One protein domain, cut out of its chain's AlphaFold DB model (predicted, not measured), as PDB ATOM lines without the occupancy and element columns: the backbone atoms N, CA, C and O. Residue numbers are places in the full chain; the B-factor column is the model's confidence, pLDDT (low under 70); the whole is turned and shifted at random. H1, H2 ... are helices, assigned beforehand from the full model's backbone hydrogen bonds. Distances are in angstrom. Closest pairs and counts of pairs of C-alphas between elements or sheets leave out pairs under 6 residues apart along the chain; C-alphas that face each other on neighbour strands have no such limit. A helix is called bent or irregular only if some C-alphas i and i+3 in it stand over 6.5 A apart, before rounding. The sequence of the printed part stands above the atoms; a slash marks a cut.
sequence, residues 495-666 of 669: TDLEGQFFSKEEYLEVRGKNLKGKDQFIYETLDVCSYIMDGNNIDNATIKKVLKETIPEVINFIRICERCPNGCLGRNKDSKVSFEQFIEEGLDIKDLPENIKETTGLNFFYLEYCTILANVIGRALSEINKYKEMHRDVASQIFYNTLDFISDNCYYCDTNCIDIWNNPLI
ATOM      1  N   THR A 495     198.676 195.786 155.960       48.31
ATOM      2  CA  THR A 495     199.436 197.026 155.725       48.31
ATOM      3  C   THR A 495     198.566 198.278 155.519       48.31
ATOM      4  O   THR A 495     199.108 199.379 155.528       48.31
ATOM      5  N   ASP A 496     197.236 198.146 155.446       53.03
ATOM      6  CA  ASP A 496     196.322 199.253 155.107       53.03
ATOM      7  C   ASP A 496     195.675 199.986 156.310       53.03
ATOM      8  O   ASP A 496     194.944 200.960 156.119       53.03
ATOM      9  N   LEU A 497     195.919 199.567 157.559       55.59
ATOM     10  CA  LEU A 497     195.358 200.230 158.749       55.59
ATOM     11  C   LEU A 497     196.245 201.405 159.213       55.59
ATOM     12  O   LEU A 497     196.998 201.286 160.181       55.59
ATOM     13  N   GLU A 498     196.154 202.552 158.536       64.38
ATOM     14  CA  GLU A 498     196.708 203.826 159.021       64.38
ATOM     15  C   GLU A 498     195.653 204.599 159.833       64.38
ATOM     16  O   GLU A 498     194.790 205.279 159.275       64.38
ATOM     17  N   GLY A 499     195.724 204.523 161.167       67.62
ATOM     18  CA  GLY A 499     194.894 205.351 162.047       67.62
ATOM     19  C   GLY A 499     195.194 206.841 161.856       67.62
ATOM     20  O   GLY A 499     196.354 207.265 161.875       67.62
ATOM     21  N   GLN A 500     194.152 207.663 161.696       75.12
ATOM     22  CA  GLN A 500     194.296 209.075 161.307       75.12
ATOM     23  C   GLN A 500     195.032 209.917 162.369       75.12
ATOM     24  O   GLN A 500     195.728 210.884 162.041       75.12
ATOM     25  N   PHE A 501     194.874 209.568 163.647       79.12
ATOM     26  CA  PHE A 501     195.373 210.363 164.774       79.12
ATOM     27  C   PHE A 501     196.405 209.640 165.640       79.12
ATOM     28  O   PHE A 501     197.088 210.297 166.426       79.12
ATOM     29  N   PHE A 502     196.540 208.321 165.506       81.81
ATOM     30  CA  PHE A 502     197.478 207.510 166.278       81.81
ATOM     31  C   PHE A 502     198.040 206.396 165.394       81.81
ATOM     32  O   PHE A 502     197.335 205.445 165.050       81.81
ATOM     33  N   SER A 503     199.301 206.542 164.977       86.56
ATOM     34  CA  SER A 503     199.879 205.621 163.994       86.56
ATOM     35  C   SER A 503     200.172 204.249 164.606       86.56
ATOM     36  O   SER A 503     200.319 204.099 165.824       86.56
ATOM     37  N   LYS A 504     200.298 203.231 163.750       82.69
ATOM     38  CA  LYS A 504     200.702 201.881 164.157       82.69
ATOM     39  C   LYS A 504     202.057 201.892 164.874       82.69
ATOM     40  O   LYS A 504     202.233 201.206 165.876       82.69
ATOM     41  N   GLU A 505     203.003 202.714 164.425       84.06
ATOM     42  CA  GLU A 505     204.317 202.876 165.061       84.06
ATOM     43  C   GLU A 505     204.200 203.484 166.463       84.06
ATOM     44  O   GLU A 505     204.890 203.045 167.381       84.06
ATOM     45  N   GLU A 506     203.310 204.464 166.649       85.88
ATOM     46  CA  GLU A 506     203.053 205.071 167.959       85.88
ATOM     47  C   GLU A 506     202.388 204.077 168.922       85.88
ATOM     48  O   GLU A 506     202.701 204.075 170.116       85.88
ATOM     49  N   TYR A 507     201.522 203.197 168.412       87.62
ATOM     50  CA  TYR A 507     200.968 202.082 169.178       87.62
ATOM     51  C   TYR A 507     202.060 201.093 169.606       87.62
ATOM     52  O   TYR A 507     202.173 200.763 170.790       87.62
ATOM     53  N   LEU A 508     202.910 200.672 168.666       83.31
ATOM     54  CA  LEU A 508     204.022 199.748 168.905       83.31
ATOM     55  C   LEU A 508     205.051 200.298 169.900       83.31
ATOM     56  O   LEU A 508     205.597 199.540 170.703       83.31
ATOM     57  N   GLU A 509     205.294 201.610 169.886       86.62
ATOM     58  CA  GLU A 509     206.174 202.282 170.847       86.62
ATOM     59  C   GLU A 509     205.688 202.085 172.293       86.62
ATOM     60  O   GLU A 509     206.495 201.844 173.191       86.62
ATOM     61  N   VAL A 510     204.371 202.148 172.520       85.75
ATOM     62  CA  VAL A 510     203.766 201.962 173.849       85.75
ATOM     63  C   VAL A 510     203.623 200.482 174.201       85.75
ATOM     64  O   VAL A 510     203.859 200.087 175.343       85.75
ATOM     65  N   ARG A 511     203.232 199.652 173.228       80.25
ATOM     66  CA  ARG A 511     202.928 198.229 173.419       80.25
ATOM     67  C   ARG A 511     204.170 197.350 173.590       80.25
ATOM     68  O   ARG A 511     204.095 196.325 174.279       80.25
ATOM     69  N   GLY A 512     205.280 197.732 172.961       78.12
ATOM     70  CA  GLY A 512     206.448 196.884 172.728       78.12
ATOM     71  C   GLY A 512     206.403 196.186 171.360       78.12
ATOM     72  O   GLY A 512     205.368 196.140 170.705       78.12
ATOM     73  N   LYS A 513     207.544 195.629 170.924       60.31
ATOM     74  CA  LYS A 513     207.764 195.137 169.546       60.31
ATOM     75  C   LYS A 513     206.961 193.895 169.121       60.31
ATOM     76  O   LYS A 513     206.974 193.587 167.939       60.31
ATOM     77  N   ASN A 514     206.277 193.209 170.037       58.44
ATOM     78  CA  ASN A 514     205.582 191.954 169.730       58.44
ATOM     79  C   ASN A 514     204.068 192.168 169.801       58.44
ATOM     80  O   ASN A 514     203.492 192.174 170.899       58.44
ATOM     81  N   LEU A 515     203.453 192.353 168.629       57.41
ATOM     82  CA  LEU A 515     202.002 192.328 168.470       57.41
ATOM     83  C   LEU A 515     201.508 190.899 168.700       57.41
ATOM     84  O   LEU A 515     202.049 189.946 168.161       57.41
ATOM     85  N   LYS A 516     200.482 190.748 169.524       64.56
ATOM     86  CA  LYS A 516     199.688 189.527 169.661       64.56
ATOM     87  C   LYS A 516     198.389 189.740 168.898       64.56
ATOM     88  O   LYS A 516     197.923 190.868 168.837       64.56
ATOM     89  N   GLY A 517     197.744 188.687 168.394       65.25
ATOM     90  CA  GLY A 517     196.555 188.819 167.527       65.25
ATOM     91  C   GLY A 517     195.409 189.712 168.049       65.25
ATOM     92  O   GLY A 517     194.682 190.291 167.256       65.25
ATOM     93  N   LYS A 518     195.296 189.931 169.367       81.56
ATOM     94  CA  LYS A 518     194.319 190.854 169.981       81.56
ATOM     95  C   LYS A 518     194.697 192.334 169.870       81.56
ATOM     96  O   LYS A 518     193.852 193.196 170.093       81.56
ATOM     97  N   ASP A 519     195.950 192.648 169.557       84.44
ATOM     98  CA  ASP A 519     196.437 194.020 169.439       84.44
ATOM     99  C   ASP A 519     195.789 194.739 168.241       84.44
ATOM    100  O   ASP A 519     195.581 195.946 168.322       84.44
ATOM    101  N   GLN A 520     195.354 194.017 167.196       83.25
ATOM    102  CA  GLN A 520     194.538 194.589 166.116       83.25
ATOM    103  C   GLN A 520     193.180 195.077 166.633       83.25
ATOM    104  O   GLN A 520     192.818 196.229 166.418       83.25
ATOM    105  N   PHE A 521     192.463 194.233 167.380       89.31
ATOM    106  CA  PHE A 521     191.191 194.611 167.997       89.31
ATOM    107  C   PHE A 521     191.338 195.839 168.914       89.31
ATOM    108  O   PHE A 521     190.509 196.752 168.902       89.31
ATOM    109  N   ILE A 522     192.426 195.901 169.689       92.25
ATOM    110  CA  ILE A 522     192.724 197.067 170.529       92.25
ATOM    111  C   ILE A 522     193.014 198.297 169.661       92.25
ATOM    112  O   ILE A 522     192.527 199.381 169.958       92.25
ATOM    113  N   TYR A 523     193.805 198.152 168.599       90.44
ATOM    114  CA  TYR A 523     194.162 199.262 167.720       90.44
ATOM    115  C   TYR A 523     192.935 199.861 167.019       90.44
ATOM    116  O   TYR A 523     192.737 201.072 167.070       90.44
ATOM    117  N   GLU A 524     192.070 199.022 166.449       89.62
ATOM    118  CA  GLU A 524     190.855 199.452 165.746       89.62
ATOM    119  C   GLU A 524     189.871 200.177 166.678       89.62
ATOM    120  O   GLU A 524     189.336 201.232 166.341       89.62
ATOM    121  N   THR A 525     189.674 199.671 167.897       94.06
ATOM    122  CA  THR A 525     188.789 200.330 168.875       94.06
ATOM    123  C   THR A 525     189.379 201.642 169.409       94.06
ATOM    124  O   THR A 525     188.639 202.597 169.661       94.06
ATOM    125  N   LEU A 526     190.707 201.748 169.534       94.50
ATOM    126  CA  LEU A 526     191.379 203.014 169.845       94.50
ATOM    127  C   LEU A 526     191.265 204.030 168.701       94.50
ATOM    128  O   LEU A 526     191.133 205.225 168.976       94.50
ATOM    129  N   ASP A 527     191.268 203.583 167.445       92.19
ATOM    130  CA  ASP A 527     191.053 204.457 166.290       92.19
ATOM    131  C   ASP A 527     189.631 205.041 166.305       92.19
ATOM    132  O   ASP A 527     189.471 206.260 166.225       92.19
ATOM    133  N   VAL A 528     188.611 204.215 166.582       94.25
ATOM    134  CA  VAL A 528     187.225 204.673 166.821       94.25
ATOM    135  C   VAL A 528     187.172 205.726 167.934       94.25
ATOM    136  O   VAL A 528     186.556 206.782 167.772       94.25
ATOM    137  N   CYS A 529     187.871 205.498 169.050       96.19
ATOM    138  CA  CYS A 529     187.949 206.474 170.140       96.19
ATOM    139  C   CYS A 529     188.596 207.792 169.702       96.19
ATOM    140  O   CYS A 529     188.184 208.863 170.155       96.19
ATOM    141  N   SER A 530     189.599 207.729 168.826       95.00
ATOM    142  CA  SER A 530     190.282 208.907 168.301       95.00
ATOM    143  C   SER A 530     189.346 209.785 167.461       95.00
ATOM    144  O   SER A 530     189.286 210.992 167.702       95.00
ATOM    145  N   TYR A 531     188.521 209.183 166.595       94.75
ATOM    146  CA  TYR A 531     187.498 209.892 165.817       94.75
ATOM    147  C   TYR A 531     186.445 210.558 166.701       94.75
ATOM    148  O   TYR A 531     186.042 211.693 166.447       94.75
ATOM    149  N   ILE A 532     186.011 209.882 167.766       96.25
ATOM    150  CA  ILE A 532     185.031 210.438 168.706       96.25
ATOM    151  C   ILE A 532     185.624 211.640 169.442       96.25
ATOM    152  O   ILE A 532     184.970 212.676 169.576       96.25
ATOM    153  N   MET A 533     186.869 211.533 169.907       96.94
ATOM    154  CA  MET A 533     187.543 212.644 170.574       96.94
ATOM    155  C   MET A 533     187.751 213.840 169.630       96.94
ATOM    156  O   MET A 533     187.497 214.979 170.032       96.94
ATOM    157  N   ASP A 534     188.138 213.594 168.376       95.44
ATOM    158  CA  ASP A 534     188.279 214.638 167.352       95.44
ATOM    159  C   ASP A 534     186.935 215.316 167.039       95.44
ATOM    160  O   ASP A 534     186.839 216.544 167.053       95.44
ATOM    161  N   GLY A 535     185.853 214.538 166.902       95.12
ATOM    162  CA  GLY A 535     184.490 215.055 166.723       95.12
ATOM    163  C   GLY A 535     184.008 215.957 167.870       95.12
ATOM    164  O   GLY A 535     183.165 216.832 167.668       95.12
ATOM    165  N   ASN A 536     184.594 215.808 169.063       96.31
ATOM    166  CA  ASN A 536     184.362 216.669 170.226       96.31
ATOM    167  C   ASN A 536     185.398 217.811 170.355       96.31
ATOM    168  O   ASN A 536     185.455 218.493 171.380       96.31
ATOM    169  N   ASN A 537     186.167 218.091 169.297       96.12
ATOM    170  CA  ASN A 537     187.188 219.142 169.202       96.12
ATOM    171  C   ASN A 537     188.347 218.998 170.209       96.12
ATOM    172  O   ASN A 537     188.910 220.003 170.671       96.12
ATOM    173  N   ILE A 538     188.713 217.766 170.568       95.75
ATOM    174  CA  ILE A 538     189.912 217.494 171.368       95.75
ATOM    175  C   ILE A 538     191.129 217.568 170.443       95.75
ATOM    176  O   ILE A 538     191.174 216.931 169.399       95.75
ATOM    177  N   ASP A 539     192.133 218.370 170.807       95.88
ATOM    178  CA  ASP A 539     193.326 218.519 169.967       95.88
ATOM    179  C   ASP A 539     194.133 217.215 169.857       95.88
ATOM    180  O   ASP A 539     194.255 216.455 170.817       95.88
ATOM    181  N   ASN A 540     194.737 216.991 168.686       94.81
ATOM    182  CA  ASN A 540     195.476 215.769 168.352       94.81
ATOM    183  C   ASN A 540     196.574 215.429 169.387       94.81
ATOM    184  O   ASN A 540     196.722 214.279 169.791       94.81
ATOM    185  N   ALA A 541     197.293 216.431 169.907       95.12
ATOM    186  CA  ALA A 541     198.307 216.202 170.940       95.12
ATOM    187  C   ALA A 541     197.702 215.606 172.226       95.12
ATOM    188  O   ALA A 541     198.295 214.715 172.838       95.12
ATOM    189  N   THR A 542     196.512 216.068 172.614       96.12
ATOM    190  CA  THR A 542     195.757 215.503 173.733       96.12
ATOM    191  C   THR A 542     195.236 214.104 173.418       96.12
ATOM    192  O   THR A 542     195.399 213.221 174.257       96.12
ATOM    193  N   ILE A 543     194.680 213.874 172.222       96.06
ATOM    194  CA  ILE A 543     194.221 212.545 171.777       96.06
ATOM    195  C   ILE A 543     195.353 211.525 171.919       96.06
ATOM    196  O   ILE A 543     195.202 210.536 172.633       96.06
ATOM    197  N   LYS A 544     196.525 211.807 171.337       95.25
ATOM    198  CA  LYS A 544     197.699 210.928 171.433       95.25
ATOM    199  C   LYS A 544     198.080 210.644 172.877       95.25
ATOM    200  O   LYS A 544     198.295 209.491 173.235       95.25
ATOM    201  N   LYS A 545     198.144 211.679 173.720       95.25
ATOM    202  CA  LYS A 545     198.475 211.519 175.140       95.25
ATOM    203  C   LYS A 545     197.495 210.566 175.838       95.25
ATOM    204  O   LYS A 545     197.936 209.640 176.512       95.25
ATOM    205  N   VAL A 546     196.194 210.772 175.648       96.62
ATOM    206  CA  VAL A 546     195.142 209.961 176.276       96.62
ATOM    207  C   VAL A 546     195.176 208.513 175.776       96.62
ATOM    208  O   VAL A 546     195.087 207.590 176.584       96.62
ATOM    209  N   LEU A 547     195.386 208.284 174.476       95.75
ATOM    210  CA  LEU A 547     195.509 206.930 173.923       95.75
ATOM    211  C   LEU A 547     196.741 206.197 174.478       95.75
ATOM    212  O   LEU A 547     196.622 205.040 174.881       95.75
ATOM    213  N   LYS A 548     197.896 206.873 174.605       95.00
ATOM    214  CA  LYS A 548     199.104 206.287 175.223       95.00
ATOM    215  C   LYS A 548     198.871 205.857 176.680       95.00
ATOM    216  O   LYS A 548     199.407 204.835 177.097       95.00
ATOM    217  N   GLU A 549     198.066 206.601 177.439       94.56
ATOM    218  CA  GLU A 549     197.674 206.238 178.813       94.56
ATOM    219  C   GLU A 549     196.631 205.107 178.855       94.56
ATOM    220  O   GLU A 549     196.585 204.340 179.817       94.56
ATOM    221  N   THR A 550     195.823 204.967 177.802       95.56
ATOM    222  CA  THR A 550     194.738 203.977 177.719       95.56
ATOM    223  C   THR A 550     195.242 202.574 177.380       95.56
ATOM    224  O   THR A 550     194.770 201.592 177.955       95.56
ATOM    225  N   ILE A 551     196.235 202.469 176.491       94.44
ATOM    226  CA  ILE A 551     196.766 201.192 175.982       94.44
ATOM    227  C   ILE A 551     197.147 200.204 177.108       94.44
ATOM    228  O   ILE A 551     196.649 199.075 177.082       94.44
ATOM    229  N   PRO A 552     197.961 200.569 178.124       93.31
ATOM    230  CA  PRO A 552     198.364 199.626 179.172       93.31
ATOM    231  C   PRO A 552     197.198 199.081 180.007       93.31
ATOM    232  O   PRO A 552     197.209 197.906 180.375       93.31
ATOM    233  N   GLU A 553     196.191 199.911 180.293       95.75
ATOM    234  CA  GLU A 553     195.021 199.534 181.100       95.75
ATOM    235  C   GLU A 553     194.147 198.519 180.354       95.75
ATOM    236  O   GLU A 553     193.750 197.493 180.910       95.75
ATOM    237  N   VAL A 554     193.919 198.759 179.060       94.44
ATOM    238  CA  VAL A 554     193.133 197.875 178.191       94.44
ATOM    239  C   VAL A 554     193.819 196.519 177.994       94.44
ATOM    240  O   VAL A 554     193.175 195.472 178.088       94.44
ATOM    241  N   ILE A 555     195.138 196.510 177.782       90.19
ATOM    242  CA  ILE A 555     195.919 195.266 177.684       90.19
ATOM    243  C   ILE A 555     195.841 194.479 178.992       90.19
ATOM    244  O   ILE A 555     195.656 193.259 178.984       90.19
ATOM    245  N   ASN A 556     196.000 195.168 180.124       91.12
ATOM    246  CA  ASN A 556     195.930 194.535 181.431       91.12
ATOM    247  C   ASN A 556     194.547 193.916 181.675       91.12
ATOM    248  O   ASN A 556     194.470 192.784 182.151       91.12
ATOM    249  N   PHE A 557     193.472 194.602 181.283       93.88
ATOM    250  CA  PHE A 557     192.120 194.060 181.347       93.88
ATOM    251  C   PHE A 557     191.959 192.780 180.519       93.88
ATOM    252  O   PHE A 557     191.546 191.755 181.061       93.88
ATOM    253  N   ILE A 558     192.363 192.789 179.244       90.50
ATOM    254  CA  ILE A 558     192.282 191.596 178.387       90.50
ATOM    255  C   ILE A 558     193.032 190.418 179.021       90.50
ATOM    256  O   ILE A 558     192.506 189.307 179.080       90.50
ATOM    257  N   ARG A 559     194.230 190.662 179.566       84.19
ATOM    258  CA  ARG A 559     195.027 189.640 180.257       84.19
ATOM    259  C   ARG A 559     194.336 189.094 181.514       84.19
ATOM    260  O   ARG A 559     194.502 187.917 181.839       84.19
ATOM    261  N   ILE A 560     193.590 189.923 182.246       86.31
ATOM    262  CA  ILE A 560     192.776 189.475 183.386       86.31
ATOM    263  C   ILE A 560     191.633 188.586 182.888       86.31
ATOM    264  O   ILE A 560     191.435 187.501 183.432       86.31
ATOM    265  N   CYS A 561     190.935 188.984 181.821       86.12
ATOM    266  CA  CYS A 561     189.845 188.201 181.231       86.12
ATOM    267  C   CYS A 561     190.298 186.847 180.674       86.12
ATOM    268  O   CYS A 561     189.555 185.874 180.772       86.12
ATOM    269  N   GLU A 562     191.521 186.743 180.150       80.31
ATOM    270  CA  GLU A 562     192.108 185.465 179.715       80.31
ATOM    271  C   GLU A 562     192.260 184.453 180.855       80.31
ATOM    272  O   GLU A 562     192.171 183.249 180.636       80.31
ATOM    273  N   ARG A 563     192.498 184.942 182.075       78.81
ATOM    274  CA  ARG A 563     192.715 184.119 183.275       78.81
ATOM    275  C   ARG A 563     191.498 184.098 184.193       78.81
ATOM    276  O   ARG A 563     191.560 183.560 185.298       78.81
ATOM    277  N   CYS A 564     190.412 184.727 183.763       79.12
ATOM    278  CA  CYS A 564     189.202 184.871 184.542       79.12
ATOM    279  C   CYS A 564     188.511 183.503 184.691       79.12
ATOM    280  O   CYS A 564     188.304 182.824 183.682       79.12
ATOM    281  N   PRO A 565     188.077 183.113 185.907       68.12
ATOM    282  CA  PRO A 565     187.345 181.863 186.137       68.12
ATOM    283  C   PRO A 565     186.061 181.735 185.307       68.12
ATOM    284  O   PRO A 565     185.631 180.626 185.002       68.12
ATOM    285  N   ASN A 566     185.461 182.865 184.919       72.88
ATOM    286  CA  ASN A 566     184.258 182.881 184.089       72.88
ATOM    287  C   ASN A 566     184.554 182.503 182.632       72.88
ATOM    288  O   ASN A 566     183.633 182.109 181.930       72.88
ATOM    289  N   GLY A 567     185.814 182.568 182.179       76.50
ATOM    290  CA  GLY A 567     186.234 182.091 180.860       76.50
ATOM    291  C   GLY A 567     185.629 182.859 179.681       76.50
ATOM    292  O   GLY A 567     185.420 182.255 178.629       76.50
ATOM    293  N   CYS A 568     185.349 184.157 179.848       81.81
ATOM    294  CA  CYS A 568     184.643 185.005 178.873       81.81
ATOM    295  C   CYS A 568     185.316 185.064 177.488       81.81
ATOM    296  O   CYS A 568     184.632 185.158 176.477       81.81
ATOM    297  N   LEU A 569     186.650 184.963 177.440       80.25
ATOM    298  CA  LEU A 569     187.453 184.907 176.208       80.25
ATOM    299  C   LEU A 569     187.935 183.488 175.853       80.25
ATOM    300  O   LEU A 569     188.821 183.327 175.018       80.25
ATOM    301  N   GLY A 570     187.428 182.462 176.540       75.88
ATOM    302  CA  GLY A 570     187.910 181.085 176.441       75.88
ATOM    303  C   GLY A 570     186.768 180.076 176.368       75.88
ATOM    304  O   GLY A 570     185.833 180.229 175.588       75.88
ATOM    305  N   ARG A 571     186.831 179.025 177.199       63.53
ATOM    306  CA  ARG A 571     185.913 177.863 177.157       63.53
ATOM    307  C   ARG A 571     184.426 178.206 177.339       63.53
ATOM    308  O   ARG A 571     183.583 177.385 177.008       63.53
ATOM    309  N   ASN A 572     184.114 179.393 177.854       76.75
ATOM    310  CA  ASN A 572     182.768 179.796 178.252       76.75
ATOM    311  C   ASN A 572     182.239 180.996 177.447       76.75
ATOM    312  O   ASN A 572     181.271 181.628 177.874       76.75
ATOM    313  N   LYS A 573     182.843 181.325 176.297       83.19
ATOM    314  CA  LYS A 573     182.446 182.492 175.490       83.19
ATOM    315  C   LYS A 573     180.957 182.482 175.094       83.19
ATOM    316  O   LYS A 573     180.302 183.514 175.183       83.19
ATOM    317  N   ASP A 574     180.397 181.304 174.822       85.81
ATOM    318  CA  ASP A 574     178.977 181.121 174.464       85.81
ATOM    319  C   ASP A 574     178.079 180.785 175.669       85.81
ATOM    320  O   ASP A 574     176.867 180.595 175.543       85.81
ATOM    321  N   SER A 575     178.664 180.678 176.866       85.56
ATOM    322  CA  SER A 575     177.908 180.387 178.083       85.56
ATOM    323  C   SER A 575     177.036 181.578 178.475       85.56
ATOM    324  O   SER A 575     177.395 182.731 178.234       85.56
ATOM    325  N   LYS A 576     175.884 181.314 179.101       92.00
ATOM    326  CA  LYS A 576     175.010 182.388 179.582       92.00
ATOM    327  C   LYS A 576     175.593 183.052 180.830       92.00
ATOM    328  O   LYS A 576     175.794 182.374 181.835       92.00
ATOM    329  N   VAL A 577     175.774 184.370 180.787       90.31
ATOM    330  CA  VAL A 577     176.277 185.204 181.894       90.31
ATOM    331  C   VAL A 577     175.253 186.287 182.228       90.31
ATOM    332  O   VAL A 577     174.545 186.758 181.350       90.31
ATOM    333  N   SER A 578     175.120 186.671 183.500       91.81
ATOM    334  CA  SER A 578     174.176 187.726 183.900       91.81
ATOM    335  C   SER A 578     174.706 189.118 183.543       91.81
ATOM    336  O   SER A 578     175.856 189.423 183.840       91.81
ATOM    337  N   PHE A 579     173.857 189.978 182.969       94.19
ATOM    338  CA  PHE A 579     174.151 191.405 182.742       94.19
ATOM    339  C   PHE A 579     173.639 192.304 183.880       94.19
ATOM    340  O   PHE A 579     173.657 193.524 183.757       94.19
ATOM    341  N   GLU A 580     173.167 191.718 184.983       93.88
ATOM    342  CA  GLU A 580     172.515 192.431 186.091       93.88
ATOM    343  C   GLU A 580     173.351 193.596 186.630       93.88
ATOM    344  O   GLU A 580     172.807 194.682 186.803       93.88
ATOM    345  N   GLN A 581     174.669 193.422 186.763       92.69
ATOM    346  CA  GLN A 581     175.567 194.497 187.195       92.69
ATOM    347  C   GLN A 581     175.465 195.740 186.294       92.69
ATOM    348  O   GLN A 581     175.341 196.854 186.792       92.69
ATOM    349  N   PHE A 582     175.459 195.569 184.970       92.44
ATOM    350  CA  PHE A 582     175.364 196.701 184.047       92.44
ATOM    351  C   PHE A 582     173.992 197.374 184.094       92.44
ATOM    352  O   PHE A 582     173.896 198.596 184.002       92.44
ATOM    353  N   ILE A 583     172.924 196.589 184.262       92.94
ATOM    354  CA  ILE A 583     171.559 197.113 184.395       92.94
ATOM    355  C   ILE A 583     171.443 197.961 185.667       92.94
ATOM    356  O   ILE A 583     170.861 199.045 185.636       92.94
ATOM    357  N   GLU A 584     172.014 197.490 186.778       93.31
ATOM    358  CA  GLU A 584     172.066 198.229 188.045       93.31
ATOM    359  C   GLU A 584     172.888 199.521 187.931       93.31
ATOM    360  O   GLU A 584     172.531 200.535 188.534       93.31
ATOM    361  N   GLU A 585     173.940 199.511 187.109       90.44
ATOM    362  CA  GLU A 585     174.752 200.686 186.771       90.44
ATOM    363  C   GLU A 585     174.066 201.637 185.764       90.44
ATOM    364  O   GLU A 585     174.577 202.727 185.491       90.44
ATOM    365  N   GLY A 586     172.869 201.287 185.277       91.94
ATOM    366  CA  GLY A 586     172.011 202.149 184.463       91.94
ATOM    367  C   GLY A 586     172.006 201.848 182.963       91.94
ATOM    368  O   GLY A 586     171.476 202.657 182.201       91.94
ATOM    369  N   LEU A 587     172.561 200.714 182.526       93.00
ATOM    370  CA  LEU A 587     172.501 200.273 181.131       93.00
ATOM    371  C   LEU A 587     171.085 199.790 180.766       93.00
ATOM    372  O   LEU A 587     170.584 198.825 181.351       93.00
ATOM    373  N   ASP A 588     170.448 200.404 179.764       93.31
ATOM    374  CA  ASP A 588     169.223 199.856 179.168       93.31
ATOM    375  C   ASP A 588     169.592 198.863 178.058       93.31
ATOM    376  O   ASP A 588     170.080 199.235 176.993       93.31
ATOM    377  N   ILE A 589     169.323 197.573 178.290       91.25
ATOM    378  CA  ILE A 589     169.580 196.495 177.318       91.25
ATOM    379  C   ILE A 589     168.891 196.763 175.971       91.25
ATOM    380  O   ILE A 589     169.345 196.283 174.931       91.25
ATOM    381  N   LYS A 590     167.790 197.524 175.952       92.25
ATOM    382  CA  LYS A 590     167.079 197.848 174.708       92.25
ATOM    383  C   LYS A 590     167.902 198.710 173.760       92.25
ATOM    384  O   LYS A 590     167.673 198.608 172.555       92.25
ATOM    385  N   ASP A 591     168.834 199.484 174.303       92.62
ATOM    386  CA  ASP A 591     169.682 200.411 173.558       92.62
ATOM    387  C   ASP A 591     170.957 199.730 173.026       92.62
ATOM    388  O   ASP A 591     171.713 200.343 172.279       92.62
ATOM    389  N   LEU A 592     171.192 198.457 173.368       94.62
ATOM    390  CA  LEU A 592     172.319 197.679 172.854       94.62
ATOM    391  C   LEU A 592     172.096 197.224 171.399       94.62
ATOM    392  O   LEU A 592     170.948 196.988 171.000       94.62
ATOM    393  N   PRO A 593     173.169 196.987 170.623       94.81
ATOM    394  CA  PRO A 593     173.072 196.307 169.333       94.81
ATOM    395  C   PRO A 593     172.478 194.897 169.459       94.81
ATOM    396  O   PRO A 593     172.681 194.212 170.461       94.81
ATOM    397  N   GLU A 594     171.743 194.431 168.442       92.31
ATOM    398  CA  GLU A 594     170.923 193.208 168.536       92.31
ATOM    399  C   GLU A 594     171.735 191.943 168.867       92.31
ATOM    400  O   GLU A 594     171.316 191.134 169.689       92.31
ATOM    401  N   ASN A 595     172.928 191.806 168.292       89.19
ATOM    402  CA  ASN A 595     173.883 190.724 168.562       89.19
ATOM    403  C   ASN A 595     174.585 190.832 169.929       89.19
ATOM    404  O   ASN A 595     175.089 189.830 170.427       89.19
ATOM    405  N   ILE A 596     174.589 192.008 170.562       94.00
ATOM    406  CA  ILE A 596     175.156 192.219 171.904       94.00
ATOM    407  C   ILE A 596     174.115 191.954 173.005       94.00
ATOM    408  O   ILE A 596     174.477 191.641 174.138       94.00
ATOM    409  N   LYS A 597     172.812 192.015 172.687       93.50
ATOM    410  CA  LYS A 597     171.723 191.744 173.648       93.50
ATOM    411  C   LYS A 597     171.737 190.320 174.197       93.50
ATOM    412  O   LYS A 597     171.178 190.076 175.268       93.50
ATOM    413  N   GLU A 598     172.324 189.373 173.468       91.75
ATOM    414  CA  GLU A 598     172.469 188.012 173.965       91.75
ATOM    415  C   GLU A 598     173.427 187.981 175.154       91.75
ATOM    416  O   GLU A 598     174.557 188.455 175.091       91.75
ATOM    417  N   THR A 599     172.975 187.387 176.253       91.62
ATOM    418  CA  THR A 599     173.706 187.385 177.520       91.62
ATOM    419  C   THR A 599     174.789 186.301 177.533       91.62
ATOM    420  O   THR A 599     174.707 185.356 178.320       91.62
ATOM    421  N   THR A 600     175.745 186.370 176.606       92.75
ATOM    422  CA  THR A 600     176.866 185.426 176.469       92.75
ATOM    423  C   THR A 600     178.106 185.914 177.222       92.75
ATOM    424  O   THR A 600     178.236 187.104 177.519       92.75
ATOM    425  N   GLY A 601     179.040 185.010 177.529       90.06
ATOM    426  CA  GLY A 601     180.331 185.364 178.124       90.06
ATOM    427  C   GLY A 601     181.148 186.320 177.251       90.06
ATOM    428  O   GLY A 601     181.777 187.238 177.773       90.06
ATOM    429  N   LEU A 602     181.083 186.165 175.928       91.69
ATOM    430  CA  LEU A 602     181.750 187.061 174.988       91.69
ATOM    431  C   LEU A 602     181.138 188.468 174.993       91.69
ATOM    432  O   LEU A 602     181.866 189.455 175.066       91.69
ATOM    433  N   ASN A 603     179.806 188.577 174.981       93.88
ATOM    434  CA  ASN A 603     179.143 189.880 175.052       93.88
ATOM    435  C   ASN A 603     179.357 190.561 176.403       93.88
ATOM    436  O   ASN A 603     179.532 191.776 176.451       93.88
ATOM    437  N   PHE A 604     179.430 189.786 177.488       94.19
ATOM    438  CA  PHE A 604     179.838 190.306 178.791       94.19
ATOM    439  C   PHE A 604     181.239 190.934 178.726       94.19
ATOM    440  O   PHE A 604     181.425 192.061 179.182       94.19
ATOM    441  N   PHE A 605     182.201 190.250 178.093       94.75
ATOM    442  CA  PHE A 605     183.538 190.802 177.864       94.75
ATOM    443  C   PHE A 605     183.495 192.105 177.058       94.75
ATOM    444  O   PHE A 605     184.166 193.059 177.441       94.75
ATOM    445  N   TYR A 606     182.710 192.180 175.978       95.19
ATOM    446  CA  TYR A 606     182.604 193.407 175.181       95.19
ATOM    447  C   TYR A 606     182.057 194.589 175.982       95.19
ATOM    448  O   TYR A 606     182.592 195.693 175.888       95.19
ATOM    449  N   LEU A 607     181.045 194.358 176.821       95.75
ATOM    450  CA  LEU A 607     180.493 195.392 177.696       95.75
ATOM    451  C   LEU A 607     181.521 195.877 178.728       95.75
ATOM    452  O   LEU A 607     181.700 197.087 178.890       95.75
ATOM    453  N   GLU A 608     182.245 194.969 179.388       95.69
ATOM    454  CA  GLU A 608     183.328 195.342 180.309       95.69
ATOM    455  C   GLU A 608     184.462 196.085 179.583       95.69
ATOM    456  O   GLU A 608     184.951 197.106 180.073       95.69
ATOM    457  N   TYR A 609     184.840 195.617 178.391       96.25
ATOM    458  CA  TYR A 609     185.881 196.217 177.561       96.25
ATOM    459  C   TYR A 609     185.558 197.674 177.214       96.25
ATOM    460  O   TYR A 609     186.349 198.573 177.508       96.25
ATOM    461  N   CYS A 610     184.371 197.924 176.653       96.94
ATOM    462  CA  CYS A 610     183.906 199.270 176.313       96.94
ATOM    463  C   CYS A 610     183.779 200.161 177.555       96.94
ATOM    464  O   CYS A 610     184.103 201.347 177.496       96.94
ATOM    465  N   THR A 611     183.361 199.594 178.692       96.56
ATOM    466  CA  THR A 611     183.274 200.312 179.973       96.56
ATOM    467  C   THR A 611     184.650 200.785 180.437       96.56
ATOM    468  O   THR A 611     184.822 201.946 180.812       96.56
ATOM    469  N   ILE A 612     185.659 199.912 180.388       96.88
ATOM    470  CA  ILE A 612     187.035 200.249 180.772       96.88
ATOM    471  C   ILE A 612     187.615 201.297 179.832       96.88
ATOM    472  O   ILE A 612     188.176 202.284 180.306       96.88
ATOM    473  N   LEU A 613     187.424 201.132 178.524       97.06
ATOM    474  CA  LEU A 613     187.883 202.083 177.517       97.06
ATOM    475  C   LEU A 613     187.306 203.488 177.767       97.06
ATOM    476  O   LEU A 613     188.056 204.458 177.898       97.06
ATOM    477  N   ALA A 614     185.984 203.584 177.941       97.50
ATOM    478  CA  ALA A 614     185.284 204.832 178.240       97.50
ATOM    479  C   ALA A 614     185.745 205.468 179.562       97.50
ATOM    480  O   ALA A 614     185.990 206.675 179.621       97.50
ATOM    481  N   ASN A 615     185.908 204.665 180.617       96.75
ATOM    482  CA  ASN A 615     186.317 205.148 181.936       96.75
ATOM    483  C   ASN A 615     187.757 205.663 181.955       96.75
ATOM    484  O   ASN A 615     188.024 206.715 182.539       96.75
ATOM    485  N   VAL A 616     188.690 204.946 181.322       97.56
ATOM    486  CA  VAL A 616     190.102 205.345 181.285       97.56
ATOM    487  C   VAL A 616     190.262 206.647 180.501       97.56
ATOM    488  O   VAL A 616     190.885 207.582 181.009       97.56
ATOM    489  N   ILE A 617     189.622 206.753 179.333       97.69
ATOM    490  CA  ILE A 617     189.655 207.966 178.509       97.69
ATOM    491  C   ILE A 617     188.956 209.133 179.218       97.69
ATOM    492  O   ILE A 617     189.516 210.227 179.318       97.69
ATOM    493  N   GLY A 618     187.764 208.909 179.778       97.44
ATOM    494  CA  GLY A 618     187.024 209.926 180.527       97.44
ATOM    495  C   GLY A 618     187.807 210.458 181.731       97.44
ATOM    496  O   GLY A 618     187.858 211.670 181.953       97.44
ATOM    497  N   ARG A 619     188.480 209.574 182.479       97.69
ATOM    498  CA  ARG A 619     189.372 209.946 183.585       97.69
ATOM    499  C   ARG A 619     190.524 210.820 183.091       97.69
ATOM    500  O   ARG A 619     190.691 211.916 183.624       97.69
ATOM    501  N   ALA A 620     191.245 210.395 182.053       96.88
ATOM    502  CA  ALA A 620     192.375 211.145 181.502       96.88
ATOM    503  C   ALA A 620     191.959 212.546 181.006       96.88
ATOM    504  O   ALA A 620     192.641 213.538 181.266       96.88
ATOM    505  N   LEU A 621     190.790 212.665 180.366       97.00
ATOM    506  CA  LEU A 621     190.244 213.959 179.940       97.00
ATOM    507  C   LEU A 621     189.812 214.843 181.118       97.00
ATOM    508  O   LEU A 621     189.986 216.062 181.061       97.00
ATOM    509  N   SER A 622     189.283 214.258 182.197       96.69
ATOM    510  CA  SER A 622     188.836 215.003 183.385       96.69
ATOM    511  C   SER A 622     189.976 215.721 184.122       96.69
ATOM    512  O   SER A 622     189.758 216.760 184.753       96.69
ATOM    513  N   GLU A 623     191.199 215.197 184.004       95.88
ATOM    514  CA  GLU A 623     192.415 215.781 184.577       95.88
ATOM    515  C   GLU A 623     192.920 216.989 183.771       95.88
ATOM    516  O   GLU A 623     193.697 217.808 184.269       95.88
ATOM    517  N   ILE A 624     192.438 217.156 182.536       95.19
ATOM    518  CA  ILE A 624     192.809 218.259 181.656       95.19
ATOM    519  C   ILE A 624     191.754 219.360 181.779       95.19
ATOM    520  O   ILE A 624     190.636 219.241 181.282       95.19
ATOM    521  N   ASN A 625     192.128 220.491 182.388       93.88
ATOM    522  CA  ASN A 625     191.203 221.592 182.702       93.88
ATOM    523  C   ASN A 625     190.367 222.081 181.498       93.88
ATOM    524  O   ASN A 625     189.234 222.515 181.676       93.88
ATOM    525  N   LYS A 626     190.907 221.988 180.274       95.81
ATOM    526  CA  LYS A 626     190.212 222.351 179.027       95.81
ATOM    527  C   LYS A 626     189.019 221.431 178.704       95.81
ATOM    528  O   LYS A 626     188.048 221.910 178.132       95.81
ATOM    529  N   TYR A 627     189.084 220.149 179.069       95.44
ATOM    530  CA  TYR A 627     188.116 219.110 178.679       95.44
ATOM    531  C   TYR A 627     187.292 218.565 179.853       95.44
ATOM    532  O   TYR A 627     186.429 217.703 179.681       95.44
ATOM    533  N   LYS A 628     187.509 219.111 181.051       92.94
ATOM    534  CA  LYS A 628     186.883 218.655 182.291       92.94
ATOM    535  C   LYS A 628     185.355 218.661 182.268       92.94
ATOM    536  O   LYS A 628     184.756 217.787 182.877       92.94
ATOM    537  N   GLU A 629     184.705 219.588 181.576       94.38
ATOM    538  CA  GLU A 629     183.232 219.636 181.552       94.38
ATOM    539  C   GLU A 629     182.613 218.657 180.537       94.38
ATOM    540  O   GLU A 629     181.462 218.273 180.701       94.38
ATOM    541  N   MET A 630     183.372 218.198 179.533       95.75
ATOM    542  CA  MET A 630     182.864 217.333 178.450       95.75
ATOM    543  C   MET A 630     183.266 215.857 178.572       95.75
ATOM    544  O   MET A 630     182.759 215.024 177.828       95.75
ATOM    545  N   HIS A 631     184.160 215.502 179.504       95.56
ATOM    546  CA  HIS A 631     184.692 214.136 179.617       95.56
ATOM    547  C   HIS A 631     183.613 213.049 179.759       95.56
ATOM    548  O   HIS A 631     183.806 211.944 179.265       95.56
ATOM    549  N   ARG A 632     182.478 213.352 180.409       95.62
ATOM    550  CA  ARG A 632     181.366 212.400 180.578       95.62
ATOM    551  C   ARG A 632     180.638 212.129 179.270       95.62
ATOM    552  O   ARG A 632     180.357 210.975 178.966       95.62
ATOM    553  N   ASP A 633     180.386 213.180 178.497       96.56
ATOM    554  CA  ASP A 633     179.715 213.070 177.204       96.56
ATOM    555  C   ASP A 633     180.605 212.320 176.208       96.56
ATOM    556  O   ASP A 633     180.128 211.441 175.492       96.56
ATOM    557  N   VAL A 634     181.915 212.598 176.218       96.75
ATOM    558  CA  VAL A 634     182.905 211.880 175.398       96.75
ATOM    559  C   VAL A 634     183.011 210.412 175.817       96.75
ATOM    560  O   VAL A 634     182.978 209.539 174.956       96.75
ATOM    561  N   ALA A 635     183.081 210.113 177.118       97.00
ATOM    562  CA  ALA A 635     183.121 208.734 177.612       97.00
ATOM    563  C   ALA A 635     181.857 207.948 177.228       97.00
ATOM    564  O   ALA A 635     181.951 206.807 176.783       97.00
ATOM    565  N   SER A 636     180.680 208.573 177.329       96.06
ATOM    566  CA  SER A 636     179.424 207.954 176.899       96.06
ATOM    567  C   SER A 636     179.415 207.675 175.395       96.06
ATOM    568  O   SER A 636     179.034 206.580 174.990       96.06
ATOM    569  N   GLN A 637     179.885 208.617 174.570       97.25
ATOM    570  CA  GLN A 637     180.018 208.395 173.129       97.25
ATOM    571  C   GLN A 637     181.003 207.260 172.820       97.25
ATOM    572  O   GLN A 637     180.694 206.425 171.977       97.25
ATOM    573  N   ILE A 638     182.143 207.192 173.511       97.31
ATOM    574  CA  ILE A 638     183.122 206.107 173.350       97.31
ATOM    575  C   ILE A 638     182.492 204.750 173.644       97.31
ATOM    576  O   ILE A 638     182.655 203.838 172.838       97.31
ATOM    577  N   PHE A 639     181.749 204.623 174.746       97.06
ATOM    578  CA  PHE A 639     181.089 203.370 175.101       97.06
ATOM    579  C   PHE A 639     180.174 202.875 173.972       97.06
ATOM    580  O   PHE A 639     180.375 201.774 173.466       97.06
ATOM    581  N   TYR A 640     179.214 203.702 173.541       96.31
ATOM    582  CA  TYR A 640     178.210 203.282 172.560       96.31
ATOM    583  C   TYR A 640     178.794 203.082 171.158       96.31
ATOM    584  O   TYR A 640     178.587 202.031 170.566       96.31
ATOM    585  N   ASN A 641     179.594 204.024 170.650       96.12
ATOM    586  CA  ASN A 641     180.132 203.916 169.288       96.12
ATOM    587  C   ASN A 641     181.169 202.790 169.155       96.12
ATOM    588  O   ASN A 641     181.267 202.170 168.100       96.12
ATOM    589  N   THR A 642     181.942 202.499 170.209       96.06
ATOM    590  CA  THR A 642     182.847 201.338 170.182       96.06
ATOM    591  C   THR A 642     182.044 200.043 170.199       96.06
ATOM    592  O   THR A 642     182.393 199.102 169.496       96.06
ATOM    593  N   LEU A 643     180.952 199.984 170.964       95.25
ATOM    594  CA  LEU A 643     180.101 198.801 171.011       95.25
ATOM    595  C   LEU A 643     179.377 198.552 169.679       95.25
ATOM    596  O   LEU A 643     179.307 197.406 169.237       95.25
ATOM    597  N   ASP A 644     178.918 199.616 169.013       94.50
ATOM    598  CA  ASP A 644     178.379 199.561 167.650       94.50
ATOM    599  C   ASP A 644     179.443 199.065 166.661       94.50
ATOM    600  O   ASP A 644     179.195 198.135 165.899       94.50
ATOM    601  N   PHE A 645     180.671 199.592 166.736       93.69
ATOM    602  CA  PHE A 645     181.784 199.113 165.912       93.69
ATOM    603  C   PHE A 645     182.054 197.613 166.113       93.69
ATOM    604  O   PHE A 645     182.199 196.875 165.139       93.69
ATOM    605  N   ILE A 646     182.090 197.142 167.363       92.75
ATOM    606  CA  ILE A 646     182.288 195.722 167.686       92.75
ATOM    607  C   ILE A 646     181.145 194.880 167.117       92.75
ATOM    608  O   ILE A 646     181.385 193.834 166.511       92.75
ATOM    609  N   SER A 647     179.907 195.340 167.291       91.31
ATOM    610  CA  SER A 647     178.719 194.688 166.749       91.31
ATOM    611  C   SER A 647     178.801 194.535 165.227       91.31
ATOM    612  O   SER A 647     178.561 193.439 164.714       91.31
ATOM    613  N   ASP A 648     179.205 195.594 164.528       87.94
ATOM    614  CA  ASP A 648     179.233 195.660 163.068       87.94
ATOM    615  C   ASP A 648     180.448 194.975 162.434       87.94
ATOM    616  O   ASP A 648     180.410 194.676 161.244       87.94
ATOM    617  N   ASN A 649     181.525 194.715 163.183       82.38
ATOM    618  CA  ASN A 649     182.775 194.200 162.606       82.38
ATOM    619  C   ASN A 649     183.206 192.855 163.203       82.38
ATOM    620  O   ASN A 649     183.568 191.940 162.462       82.38
ATOM    621  N   CYS A 650     183.116 192.670 164.523       81.12
ATOM    622  CA  CYS A 650     183.608 191.449 165.172       81.12
ATOM    623  C   CYS A 650     182.707 190.230 164.927       81.12
ATOM    624  O   CYS A 650     183.191 189.099 164.879       81.12
ATOM    625  N   TYR A 651     181.405 190.444 164.730       74.31
ATOM    626  CA  TYR A 651     180.463 189.365 164.417       74.31
ATOM    627  C   TYR A 651     180.517 188.917 162.952       74.31
ATOM    628  O   TYR A 651     180.181 187.775 162.651       74.31
ATOM    629  N   TYR A 652     180.977 189.778 162.038       66.50
ATOM    630  CA  TYR A 652     181.161 189.411 160.629       66.50
ATOM    631  C   TYR A 652     182.470 188.660 160.381       66.50
ATOM    632  O   TYR A 652     182.544 187.871 159.441       66.50
ATOM    633  N   CYS A 653     183.485 188.857 161.230       64.19
ATOM    634  CA  CYS A 653     184.742 188.113 161.168       64.19
ATOM    635  C   CYS A 653     184.747 186.830 162.021       64.19
ATOM    636  O   CYS A 653     185.819 186.283 162.268       64.19
ATOM    637  N   ASP A 654     183.576 186.360 162.477       63.59
ATOM    638  CA  ASP A 654     183.406 185.189 163.358       63.59
ATOM    639  C   ASP A 654     184.308 185.245 164.607       63.59
ATOM    640  O   ASP A 654     184.827 184.240 165.086       63.59
ATOM    641  N   THR A 655     184.540 186.454 165.136       64.62
ATOM    642  CA  THR A 655     185.381 186.735 166.316       64.62
ATOM    643  C   THR A 655     186.871 186.397 166.164       64.62
ATOM    644  O   THR A 655     187.619 186.449 167.143       64.62
ATOM    645  N   ASN A 656     187.345 186.136 164.939       61.97
ATOM    646  CA  ASN A 656     188.725 185.713 164.666       61.97
ATOM    647  C   ASN A 656     189.796 186.714 165.145       61.97
ATOM    648  O   ASN A 656     190.892 186.304 165.513       61.97
ATOM    649  N   CYS A 657     189.486 188.015 165.205       65.88
ATOM    650  CA  CYS A 657     190.420 189.045 165.688       65.88
ATOM    651  C   CYS A 657     190.663 189.008 167.211       65.88
ATOM    652  O   CYS A 657     191.622 189.596 167.708       65.88
ATOM    653  N   ILE A 658     189.814 188.311 167.969       70.06
ATOM    654  CA  ILE A 658     189.959 188.125 169.421       70.06
ATOM    655  C   ILE A 658     190.293 186.668 169.755       70.06
ATOM    656  O   ILE A 658     190.956 186.395 170.762       70.06
ATOM    657  N   ASP A 659     189.882 185.739 168.895       61.59
ATOM    658  CA  ASP A 659     190.017 184.300 169.078       61.59
ATOM    659  C   ASP A 659     191.251 183.740 168.346       61.59
ATOM    660  O   ASP A 659     191.160 183.015 167.359       61.59
ATOM    661  N   ILE A 660     192.448 184.059 168.857       48.47
ATOM    662  CA  ILE A 660     193.729 183.556 168.309       48.47
ATOM    663  C   ILE A 660     193.786 182.009 168.320       48.47
ATOM    664  O   ILE A 660     194.500 181.395 167.534       48.47
ATOM    665  N   TRP A 661     192.991 181.345 169.164       41.84
ATOM    666  CA  TRP A 661     193.001 179.886 169.330       41.84
ATOM    667  C   TRP A 661     192.300 179.107 168.205       41.84
ATOM    668  O   TRP A 661     192.338 177.871 168.201       41.84
ATOM    669  N   ASN A 662     191.657 179.797 167.257       39.09
ATOM    670  CA  ASN A 662     190.914 179.171 166.164       39.09
ATOM    671  C   ASN A 662     191.590 179.237 164.791       39.09
ATOM    672  O   ASN A 662     191.053 178.655 163.849       39.09
ATOM    673  N   ASN A 663     192.787 179.824 164.667       39.38
ATOM    674  CA  ASN A 663     193.526 179.765 163.406       39.38
ATOM    675  C   ASN A 663     194.091 178.339 163.175       39.38
ATOM    676  O   ASN A 663     194.919 177.877 163.968       39.38
ATOM    677  N   PRO A 664     193.691 177.624 162.103       34.91
ATOM    678  CA  PRO A 664     194.185 176.276 161.802       34.91
ATOM    679  C   PRO A 664     195.704 176.204 161.598       34.91
ATOM    680  O   PRO A 664     196.281 175.142 161.806       34.91
ATOM    681  N   LEU A 665     196.348 177.316 161.229       34.06
ATOM    682  CA  LEU A 665     197.801 177.395 161.054       34.06
ATOM    683  C   LEU A 665     198.551 177.448 162.392       34.06
ATOM    684  O   LEU A 665     199.673 176.967 162.470       34.06
ATOM    685  N   ILE A 666     197.910 177.936 163.460       39.78
ATOM    686  CA  ILE A 666     198.443 177.855 164.832       39.78
ATOM    687  C   ILE A 666     198.211 176.449 165.414       39.78
ATOM    688  O   ILE A 666     198.980 175.998 166.245       39.78
TER     689      ILE A 666
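This is residues 495 to 666 of the 669 residues of an uncharacterized protein of Caldisalinibacter kiritimatiensis (UniProt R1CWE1). Four longer helices make the body: the hairpin of H5 and H6 packs on the hairpin of H2 and H3a, and beyond its bend H3 runs on beside H5. Short H1 lies at the H2 and H3 side, while little H4 sits away from the other helices between two long loops. The printed part has 172 residues with six named helices, H1 to H6 in chain order, and no named strand: all helix. It is compact, with a radius of gyration of the C-alphas of 15.9 A and spans of 44 by 40 by 26 A.

Begin at H3, residues 540 to 562, one helix by its hydrogen bonds but bent: C-alphas 549 and 552 are 6.7 A apart, and arms H3a, 540 to 549, and H3b, 552 to 562, stand at 39 degrees. H3b touches H5, residues 601 to 622, at a shallow tilt of 18 degrees; closest C-alphas Val 554 and Leu 613, 6.8 A. H5 forms a hairpin with H6, residues 631 to 649; closest C-alphas Ala 614 and Ala 635, 4.5 A. H2, residues 518 to 535, touches H6 with residues 525 to 533 alone; closest C-alphas Cys 529 and Ile 638, 5.8 A. H1, residues 504 to 511, and H4, residues 580 to 584, touch no helix. Each O i to N i+4 pair is within hydrogen-bond range except in H1, 3 of 4.

Find C-alpha 601 at (180.331, 185.364, 178.124); H5 runs 31.3 A to C-alpha 622 at (188.836, 215.003, 183.385). H2 and H6 each measure 26.3 A.

The printed part has no cut. Links H3 to H4 and H4 to H5 are long. Confidence is under 70 in 26 residues, among them 659 to 666.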